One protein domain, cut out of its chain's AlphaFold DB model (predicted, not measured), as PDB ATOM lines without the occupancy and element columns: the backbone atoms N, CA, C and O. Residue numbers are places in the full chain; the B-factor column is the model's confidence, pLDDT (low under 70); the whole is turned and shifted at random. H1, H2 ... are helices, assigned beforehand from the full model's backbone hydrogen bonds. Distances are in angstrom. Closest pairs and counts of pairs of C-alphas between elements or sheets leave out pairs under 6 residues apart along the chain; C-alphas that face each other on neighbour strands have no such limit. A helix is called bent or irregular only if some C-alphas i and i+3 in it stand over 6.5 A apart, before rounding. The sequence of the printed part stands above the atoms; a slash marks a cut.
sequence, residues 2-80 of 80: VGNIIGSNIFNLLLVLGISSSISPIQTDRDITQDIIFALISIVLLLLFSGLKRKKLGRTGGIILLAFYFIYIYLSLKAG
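Overview. This is residues 2 to 80 of the 80 residues of the protein "Sodium:calcium antiporter" of Kosmotoga arenicorallina (UniProt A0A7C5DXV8). What shape do these atoms make? The domain is a helical hairpin, H2 and H3 side by side, with a third long helix, H1, standing off from it and making an open V with H2. The narrow end of the V lies where H1 begins and H2 ends, and toward its wide end residues 10 to 16 and 18 to 25, nearly all of them in H1, stand free. What is it made of, and how is it proportioned? The printed part has 79 residues with three named helices in the order H1, H2, H3 and no named strand, and its class is all helix. The whole is loose, with a radius of gyration of the C-alphas of 14.6 A, and flat, spanning 40 by 30 by 14 A along its three main axes.

Along the chain. Where does the longest helix run? H1 covers residues 2 to 23, 22 residues, with its C-alpha 2 at (217.310, 166.507, 113.585) and its C-alpha 23 at (227.034, 191.661, 128.665), 30.9 A apart. Which helix comes after it? H2 covers residues 30 to 50 and begins with C-alpha 30 at (223.101, 175.164, 142.510); from its first to its last C-alpha it measures 30.2 A. Where does the last helix end? H3 covers residues 59 to 79, is 30.2 A long from first to last C-alpha, and ends with C-alpha 79 at (213.400, 171.866, 143.645). Is any of the helices bent? None is bent or irregular, but in H1 this holds only just: C-alphas 14 and 17 are 6.0 A apart.

Arrangement. What stands around H1? H1 touches no helix, but H1 and H2 are near each other: 6 pairs of their C-alphas lie within 10 A, and the closest pair is 8.3 A apart. H1 and H3 are apart, with no C-alpha of the one within 8 A of the other. How do H2 and H3 stand to each other? They touch, with 10 pairs of C-alphas within 8 A; the closest C-alphas are those of Phe 49 and Gly 61, 5.1 A apart, and the two centres are 10.9 A apart. Their lines stand at a shallow tilt of 5 degrees, they run opposite ways, and together they form a helical hairpin. What do the backbone N and O atoms show? In H2 and H3 every O i to N i+4 pair is within hydrogen-bond range, and in H1 16 of 18 such pairs are.

Size, cuts and confidence. How far does the printed part reach? The two C-alphas farthest apart are those of Ile 23 and Thr 60, 40.9 A apart, while the first and last printed C-alphas, those of Val 2 and Gly 80, are 31.6 A apart. Without the stretches that stand free, the body has 64 residues and spans 38 by 24 by 16 A. Is there a cut, or a long link? The printed part has no cut and runs from residue 2 to residue 80, the chain's last residue. H1 and H2 are joined by a short link of 6 residues, and H2 and H3 by a short link of 8 residues. Where is the model less sure? The mean pLDDT of the printed part is 86.4, with means of 90 for H1, 88 for H2 and 90 for H3. Residues 51 to 56, in the link from H2 to H3, and residue 80 are under 70.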
ATOM      1  N   VAL A   2     216.340 166.537 112.459       74.69
ATOM      2  CA  VAL A   2     217.310 166.507 113.585       74.69
ATOM      3  C   VAL A   2     218.396 167.591 113.489       74.69
ATOM      4  O   VAL A   2     218.693 168.237 114.484       74.69
ATOM      5  N   GLY A   3     218.923 167.863 112.290       77.69
ATOM      6  CA  GLY A   3     219.902 168.940 112.085       77.69
ATOM      7  C   GLY A   3     219.385 170.341 112.437       77.69
ATOM      8  O   GLY A   3     220.161 171.149 112.924       77.69
ATOM      9  N   ASN A   4     218.083 170.605 112.273       84.25
ATOM     10  CA  ASN A   4     217.478 171.872 112.692       84.25
ATOM     11  C   ASN A   4     217.446 171.986 114.221       84.25
ATOM     12  O   ASN A   4     217.797 173.021 114.758       84.25
ATOM     13  N   ILE A   5     217.091 170.896 114.911       83.12
ATOM     14  CA  ILE A   5     217.023 170.841 116.380       83.12
ATOM     15  C   ILE A   5     218.416 171.030 116.994       83.12
ATOM     16  O   ILE A   5     218.599 171.805 117.928       83.12
ATOM     17  N   ILE A   6     219.418 170.332 116.454       84.00
ATOM     18  CA  ILE A   6     220.806 170.482 116.906       84.00
ATOM     19  C   ILE A   6     221.303 171.901 116.596       84.00
ATOM     20  O   ILE A   6     221.887 172.545 117.465       84.00
ATOM     21  N   GLY A   7     221.033 172.405 115.387       86.56
ATOM     22  CA  GLY A   7     221.437 173.742 114.954       86.56
ATOM     23  C   GLY A   7     220.847 174.858 115.816       86.56
ATOM     24  O   GLY A   7     221.594 175.729 116.251       86.56
ATOM     25  N   SER A   8     219.548 174.804 116.132       89.19
ATOM     26  CA  SER A   8     218.894 175.802 116.988       89.19
ATOM     27  C   SER A   8     219.452 175.799 118.412       89.19
ATOM     28  O   SER A   8     219.648 176.863 118.991       89.19
ATOM     29  N   ASN A   9     219.772 174.625 118.969       89.00
ATOM     30  CA  ASN A   9     220.350 174.528 120.314       89.00
ATOM     31  C   ASN A   9     221.784 175.069 120.364       89.00
ATOM     32  O   ASN A   9     222.123 175.812 121.282       89.00
ATOM     33  N   ILE A  10     222.612 174.747 119.364       90.44
ATOM     34  CA  ILE A  10     223.974 175.294 119.257       90.44
ATOM     35  C   ILE A  10     223.922 176.816 119.085       90.44
ATOM     36  O   ILE A  10     224.654 177.534 119.763       90.44
ATOM     37  N   PHE A  11     223.039 177.312 118.218       94.31
ATOM     38  CA  PHE A  11     222.855 178.744 117.998       94.31
ATOM     39  C   PHE A  11     222.427 179.469 119.278       94.31
ATOM     40  O   PHE A  11     223.017 180.488 119.623       94.31
ATOM     41  N   ASN A  12     221.465 178.928 120.028       93.19
ATOM     42  CA  ASN A  12     221.014 179.543 121.275       93.19
ATOM     43  C   ASN A  12     222.104 179.547 122.357       93.19
ATOM     44  O   ASN A  12     222.251 180.547 123.054       93.19
ATOM     45  N   LEU A  13     222.895 178.477 122.486       90.88
ATOM     46  CA  LEU A  13     223.986 178.426 123.466       90.88
ATOM     47  C   LEU A  13     225.141 179.371 123.110       90.88
ATOM     48  O   LEU A  13     225.676 180.049 123.980       90.88
ATOM     49  N   LEU A  14     225.541 179.426 121.840       92.62
ATOM     50  CA  LEU A  14     226.700 180.227 121.441       92.62
ATOM     51  C   LEU A  14     226.346 181.695 121.222       92.62
ATOM     52  O   LEU A  14     227.077 182.570 121.677       92.62
ATOM     53  N   LEU A  15     225.243 181.970 120.525       94.44
ATOM     54  CA  LEU A  15     224.863 183.335 120.192       94.44
ATOM     55  C   LEU A  15     224.081 183.980 121.331       94.44
ATOM     56  O   LEU A  15     224.521 184.990 121.861       94.44
ATOM     57  N   VAL A  16     222.933 183.418 121.717       93.31
ATOM     58  CA  VAL A  16     222.060 184.069 122.707       93.31
ATOM     59  C   VAL A  16     222.715 184.037 124.083       93.31
ATOM     60  O   VAL A  16     223.024 185.088 124.634       93.31
ATOM     61  N   LEU A  17     222.997 182.844 124.611       91.38
ATOM     62  CA  LEU A  17     223.577 182.697 125.944       91.38
ATOM     63  C   LEU A  17     224.991 183.292 126.016       91.38
ATOM     64  O   LEU A  17     225.279 184.013 126.965       91.38
ATOM     65  N   GLY A  18     225.836 183.062 125.004       92.44
ATOM     66  CA  GLY A  18     227.199 183.607 124.962       92.44
ATOM     67  C   GLY A  18     227.257 185.139 124.913       92.44
ATOM     68  O   GLY A  18     228.054 185.748 125.633       92.44
ATOM     69  N   ILE A  19     226.394 185.789 124.123       94.75
ATOM     70  CA  ILE A  19     226.304 187.257 124.118       94.75
ATOM     71  C   ILE A  19     225.713 187.753 125.441       94.75
ATOM     72  O   ILE A  19     226.273 188.671 126.043       94.75
ATOM     73  N   SER A  20     224.630 187.141 125.932       92.88
ATOM     74  CA  SER A  20     224.012 187.532 127.203       92.88
ATOM     75  C   SER A  20     224.989 187.434 128.375       92.88
ATOM     76  O   SER A  20     225.056 188.379 129.158       92.88
ATOM     77  N   SER A  21     225.796 186.369 128.459       91.56
ATOM     78  CA  SER A  21     226.797 186.200 129.522       91.56
ATOM     79  C   SER A  21     227.976 187.168 129.417       91.56
ATOM     80  O   SER A  21     228.608 187.463 130.426       91.56
ATOM     81  N   SER A  22     228.288 187.644 128.206       93.12
ATOM     82  CA  SER A  22     229.334 188.649 127.975       93.12
ATOM     83  C   SER A  22     228.895 190.042 128.441       93.12
ATOM     84  O   SER A  22     229.691 190.798 128.991       93.12
ATOM     85  N   ILE A  23     227.612 190.373 128.254       95.38
ATOM     86  CA  ILE A  23     227.034 191.661 128.665       95.38
ATOM     87  C   ILE A  23     226.709 191.670 130.164       95.38
ATOM     88  O   ILE A  23     227.021 192.636 130.857       95.38
ATOM     89  N   SER A  24     226.067 190.613 130.663       91.75
ATOM     90  CA  SER A  24     225.674 190.464 132.062       91.75
ATOM     91  C   SER A  24     226.152 189.105 132.572       91.75
ATOM     92  O   SER A  24     225.579 188.080 132.186       91.75
ATOM     93  N   PRO A  25     227.204 189.065 133.412       85.81
ATOM     94  CA  PRO A  25     227.721 187.817 133.948       85.81
ATOM     95  C   PRO A  25     226.619 187.028 134.658       85.81
ATOM     96  O   PRO A  25     225.995 187.509 135.605       85.81
ATOM     97  N   ILE A  26     226.389 185.801 134.195       85.94
ATOM     98  CA  ILE A  26     225.394 184.900 134.773       85.94
ATOM     99  C   ILE A  26     226.009 184.287 136.032       85.94
ATOM    100  O   ILE A  26     226.979 183.532 135.948       85.94
ATOM    101  N   GLN A  27     225.460 184.619 137.199       86.19
ATOM    102  CA  GLN A  27     225.851 183.976 138.452       86.19
ATOM    103  C   GLN A  27     225.334 182.539 138.448       86.19
ATOM    104  O   GLN A  27     224.185 182.281 138.098       86.19
ATOM    105  N   THR A  28     226.212 181.593 138.767       84.88
ATOM    106  CA  THR A  28     225.891 180.167 138.762       84.88
ATOM    107  C   THR A  28     225.542 179.724 140.171       84.88
ATOM    108  O   THR A  28     226.418 179.585 141.021       84.88
ATOM    109  N   ASP A  29     224.259 179.464 140.391       88.00
ATOM    110  CA  ASP A  29     223.768 178.834 141.610       88.00
ATOM    111  C   ASP A  29     223.608 177.319 141.425       88.00
ATOM    112  O   ASP A  29     223.816 176.756 140.339       88.00
ATOM    113  N   ARG A  30     223.262 176.626 142.514       84.62
ATOM    114  CA  ARG A  30     223.101 175.164 142.510       84.62
ATOM    115  C   ARG A  30     222.029 174.706 141.523       84.62
ATOM    116  O   ARG A  30     222.260 173.717 140.834       84.62
ATOM    117  N   ASP A  31     220.933 175.447 141.404       86.25
ATOM    118  CA  ASP A  31     219.814 175.096 140.521       86.25
ATOM    119  C   ASP A  31     220.218 175.222 139.046       86.25
ATOM    120  O   ASP A  31     220.091 174.272 138.279       86.25
ATOM    121  N   ILE A  32     220.871 176.332 138.679       87.81
ATOM    122  CA  ILE A  32     221.421 176.539 137.326       87.81
ATOM    123  C   ILE A  32     222.443 175.446 136.985       87.81
ATOM    124  O   ILE A  32     222.479 174.932 135.866       87.81
ATOM    125  N   THR A  33     223.278 175.057 137.951       88.94
ATOM    126  CA  THR A  33     224.257 173.977 137.754       88.94
ATOM    127  C   THR A  33     223.568 172.636 137.485       88.94
ATOM    128  O   THR A  33     224.011 171.887 136.610       88.94
ATOM    129  N   GLN A  34     222.481 172.327 138.196       88.69
ATOM    130  CA  GLN A  34     221.689 171.121 137.949       88.69
ATOM    131  C   GLN A  34     221.057 171.146 136.556       88.69
ATOM    132  O   GLN A  34     221.197 170.166 135.819       88.69
ATOM    133  N   ASP A  35     220.458 172.265 136.152       89.75
ATOM    134  CA  ASP A  35     219.852 172.426 134.826       89.75
ATOM    135  C   ASP A  35     220.870 172.181 133.701       89.75
ATOM    136  O   ASP A  35     220.595 171.448 132.744       89.75
ATOM    137  N   ILE A  36     222.091 172.710 133.846       90.31
ATOM    138  CA  ILE A  36     223.188 172.484 132.893       90.31
ATOM    139  C   ILE A  36     223.568 170.995 132.823       90.31
ATOM    140  O   ILE A  36     223.786 170.466 131.728       90.31
ATOM    141  N   ILE A  37     223.622 170.293 133.959       91.44
ATOM    142  CA  ILE A  37     223.919 168.850 133.998       91.44
ATOM    143  C   ILE A  37     222.825 168.053 133.272       91.44
ATOM    144  O   ILE A  37     223.141 167.199 132.437       91.44
ATOM    145  N   PHE A  38     221.547 168.347 133.523       92.50
ATOM    146  CA  PHE A  38     220.431 167.695 132.827       92.50
ATOM    147  C   PHE A  38     220.447 167.975 131.317       92.50
ATOM    148  O   PHE A  38     220.207 167.066 130.511       92.50
ATOM    149  N   ALA A  39     220.787 169.201 130.914       90.56
ATOM    150  CA  ALA A  39     220.949 169.563 129.510       90.56
ATOM    151  C   ALA A  39     222.091 168.772 128.842       90.56
ATOM    152  O   ALA A  39     221.901 168.212 127.757       90.56
ATOM    153  N   LEU A  40     223.247 168.644 129.504       91.31
ATOM    154  CA  LEU A  40     224.382 167.844 129.023       91.31
ATOM    155  C   LEU A  40     224.016 166.367 128.847       91.31
ATOM    156  O   LEU A  40     224.292 165.784 127.795       91.31
ATOM    157  N   ILE A  41     223.343 165.771 129.834       93.06
ATOM    158  CA  ILE A  41     222.876 164.379 129.757       93.06
ATOM    159  C   ILE A  41     221.921 164.205 128.569       93.06
ATOM    160  O   ILE A  41     222.067 163.260 127.791       93.06
ATOM    161  N   SER A  42     220.995 165.147 128.370       89.81
ATOM    162  CA  SER A  42     220.049 165.121 127.246       89.81
ATOM    163  C   SER A  42     220.759 165.125 125.890       89.81
ATOM    164  O   SER A  42     220.370 164.384 124.985       89.81
ATOM    165  N   ILE A  43     221.828 165.915 125.747       88.38
ATOM    166  CA  ILE A  43     222.643 165.966 124.525       88.38
ATOM    167  C   ILE A  43     223.350 164.627 124.290       88.38
ATOM    168  O   ILE A  43     223.329 164.114 123.168       88.38
ATOM    169  N   VAL A  44     223.932 164.025 125.331       88.88
ATOM    170  CA  VAL A  44     224.592 162.713 125.229       88.88
ATOM    171  C   VAL A  44     223.595 161.631 124.808       88.88
ATOM    172  O   VAL A  44     223.876 160.871 123.878       88.88
ATOM    173  N   LEU A  45     222.406 161.593 125.420       88.31
ATOM    174  CA  LEU A  45     221.338 160.667 125.032       88.31
ATOM    175  C   LEU A  45     220.907 160.892 123.578       88.31
ATOM    176  O   LEU A  45     220.768 159.932 122.819       88.31
ATOM    177  N   LEU A  46     220.731 162.149 123.164       86.75
ATOM    178  CA  LEU A  46     220.361 162.486 121.792       86.75
ATOM    179  C   LEU A  46     221.406 161.979 120.790       86.75
ATOM    180  O   LEU A  46     221.035 161.391 119.774       86.75
ATOM    181  N   LEU A  47     222.697 162.158 121.078       84.50
ATOM    182  CA  LEU A  47     223.790 161.670 120.231       84.50
ATOM    183  C   LEU A  47     223.829 160.138 120.172       84.50
ATOM    184  O   LEU A  47     223.985 159.571 119.084       84.50
ATOM    185  N   LEU A  48     223.625 159.472 121.312       85.06
ATOM    186  CA  LEU A  48     223.586 158.013 121.410       85.06
ATOM    187  C   LEU A  48     222.439 157.427 120.569       85.06
ATOM    188  O   LEU A  48     222.658 156.530 119.754       85.06
ATOM    189  N   PHE A  49     221.226 157.970 120.713       82.56
ATOM    190  CA  PHE A  49     220.023 157.450 120.052       82.56
ATOM    191  C   PHE A  49     219.834 157.931 118.611       82.56
ATOM    192  O   PHE A  49     219.187 157.246 117.816       82.56
ATOM    193  N   SER A  50     220.384 159.090 118.238       77.19
ATOM    194  CA  SER A  50     220.385 159.548 116.841       77.19
ATOM    195  C   SER A  50     221.336 158.719 115.965       77.19
ATOM    196  O   SER A  50     221.188 158.726 114.738       77.19
ATOM    197  N   GLY A  51     222.292 158.017 116.590       65.56
ATOM    198  CA  GLY A  51     223.295 157.165 115.964       65.56
ATOM    199  C   GLY A  51     224.258 157.943 115.064       65.56
ATOM    200  O   GLY A  51     223.849 158.509 114.049       65.56
ATOM    201  N   LEU A  52     225.566 157.874 115.345       59.28
ATOM    202  CA  LEU A  52     226.602 158.522 114.519       59.28
ATOM    203  C   LEU A  52     226.517 158.147 113.022       59.28
ATOM    204  O   LEU A  52     226.936 158.924 112.170       59.28
ATOM    205  N   LYS A  53     225.952 156.975 112.688       55.25
ATOM    206  CA  LYS A  53     225.897 156.447 111.313       55.25
ATOM    207  C   LYS A  53     224.548 156.584 110.595       55.25
ATOM    208  O   LYS A  53     224.544 156.586 109.369       55.25
ATOM    209  N   ARG A  54     223.403 156.674 111.296       58.09
ATOM    210  CA  ARG A  54     222.066 156.652 110.647       58.09
ATOM    211  C   ARG A  54     221.293 157.973 110.690       58.09
ATOM    212  O   ARG A  54     220.260 158.047 110.029       58.09
ATOM    213  N   LYS A  55     221.793 159.010 111.387       63.00
ATOM    214  CA  LYS A  55     221.227 160.384 111.442       63.00
ATOM    215  C   LYS A  55     219.695 160.433 111.616       63.00
ATOM    216  O   LYS A  55     219.039 161.374 111.164       63.00
ATOM    217  N   LYS A  56     219.102 159.409 112.232       67.94
ATOM    218  CA  LYS A  56     217.655 159.257 112.382       67.94
ATOM    219  C   LYS A  56     217.375 158.779 113.792       67.94
ATOM    220  O   LYS A  56     217.781 157.685 114.169       67.94
ATOM    221  N   LEU A  57     216.652 159.608 114.534       79.25
ATOM    222  CA  LEU A  57     216.138 159.259 115.845       79.25
ATOM    223  C   LEU A  57     214.990 158.255 115.669       79.25
ATOM    224  O   LEU A  57     213.993 158.552 115.007       79.25
ATOM    225  N   GLY A  58     215.152 157.053 116.218       82.00
ATOM    226  CA  GLY A  58     214.088 156.049 116.257       82.00
ATOM    227  C   GLY A  58     212.992 156.412 117.263       82.00
ATOM    228  O   GLY A  58     213.212 157.212 118.173       82.00
ATOM    229  N   ARG A  59     211.814 155.780 117.143       85.12
ATOM    230  CA  ARG A  59     210.691 155.975 118.082       85.12
ATOM    231  C   ARG A  59     211.085 155.685 119.533       85.12
ATOM    232  O   ARG A  59     210.724 156.444 120.419       85.12
ATOM    233  N   THR A  60     211.863 154.629 119.758       85.06
ATOM    234  CA  THR A  60     212.345 154.237 121.091       85.06
ATOM    235  C   THR A  60     213.239 155.306 121.717       85.06
ATOM    236  O   THR A  60     212.979 155.734 122.834       85.06
ATOM    237  N   GLY A  61     214.234 155.806 120.978       85.88
ATOM    238  CA  GLY A  61     215.106 156.890 121.445       85.88
ATOM    239  C   GLY A  61     214.351 158.193 121.716       85.88
ATOM    240  O   GLY A  61     214.618 158.865 122.707       85.88
ATOM    241  N   GLY A  62     213.360 158.514 120.877       87.12
ATOM    242  CA  GLY A  62     212.464 159.649 121.099       87.12
ATOM    243  C   GLY A  62     211.653 159.523 122.391       87.12
ATOM    244  O   GLY A  62     211.629 160.468 123.169       87.12
ATOM    245  N   ILE A  63     211.048 158.359 122.654       92.81
ATOM    246  CA  ILE A  63     210.285 158.102 123.890       92.81
ATOM    247  C   ILE A  63     211.181 158.229 125.126       92.81
ATOM    248  O   ILE A  63     210.768 158.832 126.111       92.81
ATOM    249  N   ILE A  64     212.411 157.710 125.070       91.50
ATOM    250  CA  ILE A  64     213.363 157.793 126.186       91.50
ATOM    251  C   ILE A  64     213.732 159.252 126.485       91.50
ATOM    252  O   ILE A  64     213.699 159.664 127.641       91.50
ATOM    253  N   LEU A  65     214.030 160.049 125.454       90.75
ATOM    254  CA  LEU A  65     214.308 161.481 125.611       90.75
ATOM    255  C   LEU A  65     213.108 162.243 126.187       90.75
ATOM    256  O   LEU A  65     213.277 163.122 127.027       90.75
ATOM    257  N   LEU A  66     211.897 161.887 125.763       92.94
ATOM    258  CA  LEU A  66     210.663 162.517 126.226       92.94
ATOM    259  C   LEU A  66     210.368 162.160 127.694       92.94
ATOM    260  O   LEU A  66     210.032 163.034 128.488       92.94
ATOM    261  N   ALA A  67     210.579 160.900 128.085       94.56
ATOM    262  CA  ALA A  67     210.492 160.472 129.479       94.56
ATOM    263  C   ALA A  67     211.534 161.184 130.358       94.56
ATOM    264  O   ALA A  67     211.197 161.666 131.437       94.56
ATOM    265  N   PHE A  68     212.774 161.312 129.877       93.81
ATOM    266  CA  PHE A  68     213.825 162.057 130.572       93.81
ATOM    267  C   PHE A  68     213.442 163.528 130.779       93.81
ATOM    268  O   PHE A  68     213.622 164.065 131.869       93.81
ATOM    269  N   TYR A  69     212.845 164.161 129.767       92.88
ATOM    270  CA  TYR A  69     212.359 165.536 129.865       92.88
ATOM    271  C   TYR A  69     211.253 165.705 130.919       92.88
ATOM    272  O   TYR A  69     211.296 166.652 131.702       92.88
ATOM    273  N   PHE A  70     210.302 164.770 131.009       95.69
ATOM    274  CA  PHE A  70     209.283 164.810 132.066       95.69
ATOM    275  C   PHE A  70     209.867 164.618 133.466       95.69
ATOM    276  O   PHE A  70     209.441 165.299 134.398       95.69
ATOM    277  N   ILE A  71     210.853 163.727 133.618       94.12
ATOM    278  CA  ILE A  71     211.570 163.551 134.888       94.12
ATOM    279  C   ILE A  71     212.262 164.858 135.281       94.12
ATOM    280  O   ILE A  71     212.139 165.284 136.425       94.12
ATOM    281  N   TYR A  72     212.938 165.513 134.334       92.69
ATOM    282  CA  TYR A  72     213.570 166.810 134.565       92.69
ATOM    283  C   TYR A  72     212.562 167.868 135.028       92.69
ATOM    284  O   TYR A  72     212.785 168.487 136.065       92.69
ATOM    285  N   ILE A  73     211.428 168.030 134.332       93.25
ATOM    286  CA  ILE A  73     210.384 168.986 134.740       93.25
ATOM    287  C   ILE A  73     209.892 168.683 136.154       93.25
ATOM    288  O   ILE A  73     209.774 169.591 136.970       93.25
ATOM    289  N   TYR A  74     209.609 167.416 136.460       94.69
ATOM    290  CA  TYR A  74     209.118 167.033 137.781       94.69
ATOM    291  C   TYR A  74     210.133 167.341 138.890       94.69
ATOM    292  O   TYR A  74     209.757 167.844 139.947       94.69
ATOM    293  N   LEU A  75     211.419 167.064 138.653       91.12
ATOM    294  CA  LEU A  75     212.483 167.376 139.606       91.12
ATOM    295  C   LEU A  75     212.676 168.886 139.770       91.12
ATOM    296  O   LEU A  75     212.772 169.348 140.900       91.12
ATOM    297  N   SER A  76     212.665 169.641 138.669       89.19
ATOM    298  CA  SER A  76     212.788 171.103 138.669       89.19
ATOM    299  C   SER A  76     211.627 171.769 139.421       89.19
ATOM    300  O   SER A  76     211.857 172.611 140.283       89.19
ATOM    301  N   LEU A  77     210.387 171.311 139.206       89.62
ATOM    302  CA  LEU A  77     209.206 171.804 139.930       89.62
ATOM    303  C   LEU A  77     209.219 171.488 141.429       89.62
ATOM    304  O   LEU A  77     208.562 172.181 142.193       89.62
ATOM    305  N   LYS A  78     209.896 170.414 141.845       87.25
ATOM    306  CA  LYS A  78     210.036 170.057 143.263       87.25
ATOM    307  C   LYS A  78     211.197 170.798 143.936       87.25
ATOM    308  O   LYS A  78     211.213 170.902 145.159       87.25
ATOM    309  N   ALA A  79     212.205 171.188 143.156       76.56
ATOM    310  CA  ALA A  79     213.400 171.866 143.645       76.56
ATOM    311  C   ALA A  79     213.180 173.372 143.875       76.56
ATOM    312  O   ALA A  79     213.851 173.927 144.741       76.56
ATOM    313  N   GLY A  80     212.254 173.996 143.135       61.34
ATOM    314  CA  GLY A  80     211.760 175.358 143.392       61.34
ATOM    315  C   GLY A  80     210.701 175.421 144.486       61.34
ATOM    316  O   GLY A  80     210.627 176.481 145.144       61.34
TER     317      GLY A  80